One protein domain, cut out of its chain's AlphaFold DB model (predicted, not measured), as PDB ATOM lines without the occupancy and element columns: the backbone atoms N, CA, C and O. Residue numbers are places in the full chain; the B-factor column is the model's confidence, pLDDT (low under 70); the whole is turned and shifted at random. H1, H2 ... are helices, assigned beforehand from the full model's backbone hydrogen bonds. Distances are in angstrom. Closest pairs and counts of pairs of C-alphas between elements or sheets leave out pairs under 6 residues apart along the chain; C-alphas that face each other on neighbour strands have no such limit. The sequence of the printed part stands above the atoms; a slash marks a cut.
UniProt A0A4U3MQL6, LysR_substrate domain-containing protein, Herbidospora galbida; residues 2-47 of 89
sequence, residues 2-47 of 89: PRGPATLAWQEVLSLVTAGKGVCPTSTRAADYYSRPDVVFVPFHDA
ATOM      1  N   PRO A   2     -35.031   8.542 -25.234       72.50
ATOM      2  CA  PRO A   2     -33.892   7.625 -25.209       72.50
ATOM      3  C   PRO A   2     -33.448   7.296 -26.642       72.50
ATOM      4  O   PRO A   2     -34.265   7.271 -27.563       72.50
ATOM      5  N   ARG A   3     -32.143   7.089 -26.837       73.62
ATOM      6  CA  ARG A   3     -31.581   6.780 -28.155       73.62
ATOM      7  C   ARG A   3     -32.005   5.369 -28.572       73.62
ATOM      8  O   ARG A   3     -31.875   4.435 -27.785       73.62
ATOM      9  N   GLY A   4     -32.509   5.230 -29.797       74.56
ATOM     10  CA  GLY A   4     -32.819   3.926 -30.384       74.56
ATOM     11  C   GLY A   4     -31.560   3.080 -30.643       74.56
ATOM     12  O   GLY A   4     -30.441   3.589 -30.524       74.56
ATOM     13  N   PRO A   5     -31.729   1.795 -31.006       75.88
ATOM     14  CA  PRO A   5     -30.622   0.914 -31.367       75.88
ATOM     15  C   PRO A   5     -29.788   1.507 -32.509       75.88
ATOM     16  O   PRO A   5     -30.338   2.091 -33.442       75.88
ATOM     17  N   ALA A   6     -28.465   1.355 -32.443       81.50
ATOM     18  CA  ALA A   6     -27.590   1.691 -33.561       81.50
ATOM     19  C   ALA A   6     -27.539   0.514 -34.543       81.50
ATOM     20  O   ALA A   6     -27.344  -0.625 -34.126       81.50
ATOM     21  N   THR A   7     -27.692   0.801 -35.832       82.94
ATOM     22  CA  THR A   7     -27.587  -0.169 -36.931       82.94
ATOM     23  C   THR A   7     -26.484   0.255 -37.883       82.94
ATOM     24  O   THR A   7     -26.259   1.451 -38.072       82.94
ATOM     25  N   LEU A   8     -25.826  -0.712 -38.513       85.81
ATOM     26  CA  LEU A   8     -24.771  -0.462 -39.498       85.81
ATOM     27  C   LEU A   8     -25.242  -0.732 -40.928       85.81
ATOM     28  O   LEU A   8     -24.629  -0.238 -41.872       85.81
ATOM     29  N   ALA A   9     -26.334  -1.481 -41.092       86.88
ATOM     30  CA  ALA A   9     -26.855  -1.850 -42.399       86.88
ATOM     31  C   ALA A   9     -28.347  -1.542 -42.550       86.88
ATOM     32  O   ALA A   9     -29.143  -1.659 -41.620       86.88
ATOM     33  N   TRP A  10     -28.746  -1.229 -43.782       83.62
ATOM     34  CA  TRP A  10     -30.139  -0.950 -44.131       83.62
ATOM     35  C   TRP A  10     -31.090  -2.117 -43.811       83.62
ATOM     36  O   TRP A  10     -32.200  -1.913 -43.328       83.62
ATOM     37  N   GLN A  11     -30.641  -3.359 -43.999       87.88
ATOM     38  CA  GLN A  11     -31.453  -4.545 -43.698       87.88
ATOM     39  C   GLN A  11     -31.775  -4.682 -42.197       87.88
ATOM     40  O   GLN A  11     -32.845  -5.167 -41.819       87.88
ATOM     41  N   GLU A  12     -30.875  -4.217 -41.327       89.38
ATOM     42  CA  GLU A  12     -31.100  -4.188 -39.877       89.38
ATOM     43  C   GLU A  12     -32.152  -3.138 -39.515       89.38
ATOM     44  O   GLU A  12     -33.041  -3.407 -38.708       89.38
ATOM     45  N   VAL A  13     -32.103  -1.972 -40.171       89.44
ATOM     46  CA  VAL A  13     -33.109  -0.914 -40.017       89.44
ATOM     47  C   VAL A  13     -34.498  -1.448 -40.352       89.44
ATOM     48  O   VAL A  13     -35.412  -1.301 -39.543       89.44
ATOM     49  N   LEU A  14     -34.657  -2.118 -41.500       88.06
ATOM     50  CA  LEU A  14     -35.947  -2.687 -41.902       88.06
ATOM     51  C   LEU A  14     -36.477  -3.680 -40.862       88.06
ATOM     52  O   LEU A  14     -37.660  -3.651 -40.541       88.06
ATOM     53  N   SER A  15     -35.600  -4.505 -40.289       89.62
ATOM     54  CA  SER A  15     -35.970  -5.473 -39.250       89.62
ATOM     55  C   SER A  15     -36.440  -4.799 -37.955       89.62
ATOM     56  O   SER A  15     -37.352  -5.282 -37.289       89.62
ATOM     57  N   LEU A  16     -35.845  -3.661 -37.583       89.81
ATOM     58  CA  LEU A  16     -36.284  -2.881 -36.423       89.81
ATOM     59  C   LEU A  16     -37.615  -2.166 -36.673       89.81
ATOM     60  O   LEU A  16     -38.443  -2.097 -35.763       89.81
ATOM     61  N   VAL A  17     -37.830  -1.653 -37.886       91.25
ATOM     62  CA  VAL A  17     -39.094  -1.014 -38.280       91.25
ATOM     63  C   VAL A  17     -40.237  -2.026 -38.214       91.25
ATOM     64  O   VAL A  17     -41.243  -1.757 -37.562       91.25
ATOM     65  N   THR A  18     -40.065  -3.218 -38.791       90.00
ATOM     66  CA  THR A  18     -41.100  -4.268 -38.772       90.00
ATOM     67  C   THR A  18     -41.339  -4.830 -37.371       90.00
ATOM     68  O   THR A  18     -42.463  -5.184 -37.027       90.00
ATOM     69  N   ALA A  19     -40.322  -4.821 -36.504       91.00
ATOM     70  CA  ALA A  19     -40.464  -5.128 -35.080       91.00
ATOM     71  C   ALA A  19     -41.099  -3.990 -34.245       91.00
ATOM     72  O   ALA A  19     -41.143  -4.080 -33.012       91.00
ATOM     73  N   GLY A  20     -41.546  -2.897 -34.878       88.44
ATOM     74  CA  GLY A  20     -42.186  -1.760 -34.214       88.44
ATOM     75  C   GLY A  20     -41.243  -0.956 -33.316       88.44
ATOM     76  O   GLY A  20     -41.688  -0.332 -32.353       88.44
ATOM     77  N   LYS A  21     -39.929  -0.994 -33.575       89.81
ATOM     78  CA  LYS A  21     -38.904  -0.323 -32.754       89.81
ATOM     79  C   LYS A  21     -38.568   1.096 -33.213       89.81
ATOM     80  O   LYS A  21     -37.737   1.743 -32.578       89.81
ATOM     81  N   GLY A  22     -39.214   1.596 -34.265       88.69
ATOM     82  CA  GLY A  22     -39.094   2.987 -34.692       88.69
ATOM     83  C   GLY A  22     -39.423   3.206 -36.163       88.69
ATOM     84  O   GLY A  22     -39.969   2.335 -36.834       88.69
ATOM     85  N   VAL A  23     -39.054   4.392 -36.646       89.62
ATOM     86  CA  VAL A  23     -39.135   4.807 -38.051       89.62
ATOM     87  C   VAL A  23     -37.755   5.257 -38.523       89.62
ATOM     88  O   VAL A  23     -36.938   5.701 -37.713       89.62
ATOM     89  N   CYS A  24     -37.491   5.162 -39.824       88.56
ATOM     90  CA  CYS A  24     -36.234   5.605 -40.416       88.56
ATOM     91  C   CYS A  24     -36.510   6.473 -41.653       88.56
ATOM     92  O   CYS A  24     -37.104   5.970 -42.609       88.56
ATOM     93  N   PRO A  25     -36.098   7.755 -41.657       88.06
ATOM     94  CA  PRO A  25     -36.108   8.570 -42.865       88.06
ATOM     95  C   PRO A  25     -35.217   7.940 -43.940       88.06
ATOM     96  O   PRO A  25     -34.108   7.494 -43.650       88.06
ATOM     97  N   THR A  26     -35.694   7.902 -45.181       87.19
ATOM     98  CA  THR A  26     -34.975   7.284 -46.299       87.19
ATOM     99  C   THR A  26     -35.337   7.952 -47.622       87.19
ATOM    100  O   THR A  26     -36.233   8.793 -47.685       87.19
ATOM    101  N   SER A  27     -34.638   7.572 -48.690       83.50
ATOM    102  CA  SER A  27     -35.000   7.940 -50.057       83.50
ATOM    103  C   SER A  27     -36.348   7.380 -50.462       83.50
ATOM    104  O   SER A  27     -36.631   6.216 -50.188       83.50
ATOM    105  N   THR A  28     -37.093   8.139 -51.260       83.12
ATOM    106  CA  THR A  28     -38.277   7.644 -51.979       83.12
ATOM    107  C   THR A  28     -37.974   6.365 -52.762       83.12
ATOM    108  O   THR A  28     -38.721   5.398 -52.669       83.12
ATOM    109  N   ARG A  29     -36.801   6.301 -53.402       81.06
ATOM    110  CA  ARG A  29     -36.299   5.130 -54.134       81.06
ATOM    111  C   ARG A  29     -36.164   3.854 -53.289       81.06
ATOM    112  O   ARG A  29     -36.130   2.755 -53.831       81.06
ATOM    113  N   ALA A  30     -36.107   3.953 -51.960       82.19
ATOM    114  CA  ALA A  30     -36.080   2.762 -51.111       82.19
ATOM    115  C   ALA A  30     -37.395   1.966 -51.199       82.19
ATOM    116  O   ALA A  30     -37.361   0.744 -51.056       82.19
ATOM    117  N   ALA A  31     -38.521   2.629 -51.485       83.69
ATOM    118  CA  ALA A  31     -39.807   1.966 -51.683       83.69
ATOM    119  C   ALA A  31     -39.797   1.034 -52.906       83.69
ATOM    120  O   ALA A  31     -40.391  -0.042 -52.859       83.69
ATOM    121  N   ASP A  32     -39.058   1.406 -53.954       84.81
ATOM    122  CA  ASP A  32     -38.975   0.635 -55.198       84.81
ATOM    123  C   ASP A  32     -38.234  -0.697 -54.999       84.81
ATOM    124  O   ASP A  32     -38.582  -1.707 -55.608       84.81
ATOM    125  N   TYR A  33     -37.232  -0.721 -54.113       82.69
ATOM    126  CA  TYR A  33     -36.369  -1.891 -53.895       82.69
ATOM    127  C   TYR A  33     -36.724  -2.718 -52.660       82.69
ATOM    128  O   TYR A  33     -36.429  -3.912 -52.616       82.69
ATOM    129  N   TYR A  34     -37.320  -2.098 -51.642       84.50
ATOM    130  CA  TYR A  34     -37.557  -2.716 -50.335       84.50
ATOM    131  C   TYR A  34     -39.037  -2.722 -49.954       84.50
ATOM    132  O   TYR A  34     -39.373  -2.692 -48.769       84.50
ATOM    133  N   SER A  35     -39.927  -2.768 -50.950       81.31
ATOM    134  CA  SER A  35     -41.353  -2.970 -50.711       81.31
ATOM    135  C   SER A  35     -41.582  -4.314 -50.011       81.31
ATOM    136  O   SER A  35     -41.148  -5.376 -50.460       81.31
ATOM    137  N   ARG A  36     -42.238  -4.261 -48.852       83.19
ATOM    138  CA  ARG A  36     -42.628  -5.432 -48.062       83.19
ATOM    139  C   ARG A  36     -44.033  -5.195 -47.513       83.19
ATOM    140  O   ARG A  36     -44.371  -4.049 -47.229       83.19
ATOM    141  N   PRO A  37     -44.858  -6.239 -47.353       84.94
ATOM    142  CA  PRO A  37     -46.240  -6.080 -46.897       84.94
ATOM    143  C   PRO A  37     -46.355  -5.519 -45.469       84.94
ATOM    144  O   PRO A  37     -47.395  -4.989 -45.099       84.94
ATOM    145  N   ASP A  38     -45.293  -5.635 -44.673       88.25
ATOM    146  CA  ASP A  38     -45.181  -5.205 -43.280       88.25
ATOM    147  C   ASP A  38     -44.459  -3.853 -43.104       88.25
ATOM    148  O   ASP A  38     -44.216  -3.430 -41.974       88.25
ATOM    149  N   VAL A  39     -44.134  -3.152 -44.200       90.31
ATOM    150  CA  VAL A  39     -43.501  -1.824 -44.185       90.31
ATOM    151  C   VAL A  39     -44.284  -0.858 -45.066       90.31
ATOM    152  O   VAL A  39     -44.555  -1.136 -46.231       90.31
ATOM    153  N   VAL A  40     -44.589   0.324 -44.529       91.25
ATOM    154  CA  VAL A  40     -45.189   1.426 -45.288       91.25
ATOM    155  C   VAL A  40     -44.179   2.557 -45.468       91.25
ATOM    156  O   VAL A  40     -43.547   2.998 -44.508       91.25
ATOM    157  N   PHE A  41     -44.034   3.035 -46.702       89.25
ATOM    158  CA  PHE A  41     -43.252   4.226 -47.021       89.25
ATOM    159  C   PHE A  41     -44.187   5.432 -47.065       89.25
ATOM    160  O   PHE A  41     -45.139   5.455 -47.845       89.25
ATOM    161  N   VAL A  42     -43.922   6.423 -46.216       90.00
ATOM    162  CA  VAL A  42     -44.717   7.654 -46.134       90.00
ATOM    163  C   VAL A  42     -43.900   8.795 -46.745       90.00
ATOM    164  O   VAL A  42     -42.793   9.049 -46.264       90.00
ATOM    165  N   PRO A  43     -44.387   9.464 -47.807       86.19
ATOM    166  CA  PRO A  43     -43.666  10.575 -48.415       86.19
ATOM    167  C   PRO A  43     -43.622  11.779 -47.468       86.19
ATOM    168  O   PRO A  43     -44.620  12.134 -46.843       86.19
ATOM    169  N   PHE A  44     -42.463  12.431 -47.393       86.00
ATOM    170  CA  PHE A  44     -42.344  13.744 -46.765       86.00
ATOM    171  C   PHE A  44     -42.876  14.812 -47.724       86.00
ATOM    172  O   PHE A  44     -42.545  14.799 -48.910       86.00
ATOM    173  N   HIS A  45     -43.689  15.735 -47.214       87.44
ATOM    174  CA  HIS A  45     -44.275  16.826 -48.004       87.44
ATOM    175  C   HIS A  45     -43.680  18.199 -47.663       87.44
ATOM    176  O   HIS A  45     -43.824  19.142 -48.432       87.44
ATOM    177  N   ASP A  46     -43.017  18.304 -46.513       89.06
ATOM    178  CA  ASP A  46     -42.471  19.523 -45.915       89.06
ATOM    179  C   ASP A  46     -40.934  19.529 -45.847       89.06
ATOM    180  O   ASP A  46     -40.333  20.505 -45.396       89.06
ATOM    181  N   ALA A  47     -40.288  18.459 -46.314       82.94
ATOM    182  CA  ALA A  47     -38.839  18.360 -46.405       82.94
ATOM    183  C   ALA A  47     -38.355  18.714 -47.822       82.94
ATOM    184  O   ALA A  47     -38.988  18.301 -48.799       82.94
TER     185      ALA A  47
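AT A GLANCE: This is residues 2 to 47 of the 89 residues of the protein "LysR_substrate domain-containing protein" of Herbidospora galbida (UniProt A0A4U3MQL6). Little regular structure is present: this is mostly a winding run of loops, with a helix, H1, on one side and a much shorter one, H2, on the other. Residues 2 to 9 lead into H1, a long loop joins the two helices, and residues 34 to 47 run on from H2 as a long tail. The printed part has 46 residues with two named helices, H1 then H2, and no named strand; the class is all helix, though the helices hold only 13 residues. It is only just compact, close to loose, with a radius of gyration of the C-alphas of 11.0 A and spans of 27 by 24 by 18 A.

HOW THE PARTS SIT: H1, residues 10 to 18, and H2, residues 30 to 33, are apart. In H1 every O i to N i+4 pair is within hydrogen-bond range; H2 is too short for such a pair, but its one O i to N i+3 pair is within range.

IN THESE COORDINATES: H1 begins at C-alpha 10, (-30.139, -0.950, -44.131), and measures 12.6 A. H2 measures 5.4 A and ends at C-alpha 33, (-36.369, -1.891, -53.895).

THE WHOLE: The farthest C-alphas, of Pro 2 and Asp 32, are 31.2 A apart. The link from H1 to H2 is long, with 11 residues. The printed part has no cut, and no printed residue is under 70 in pLDDT.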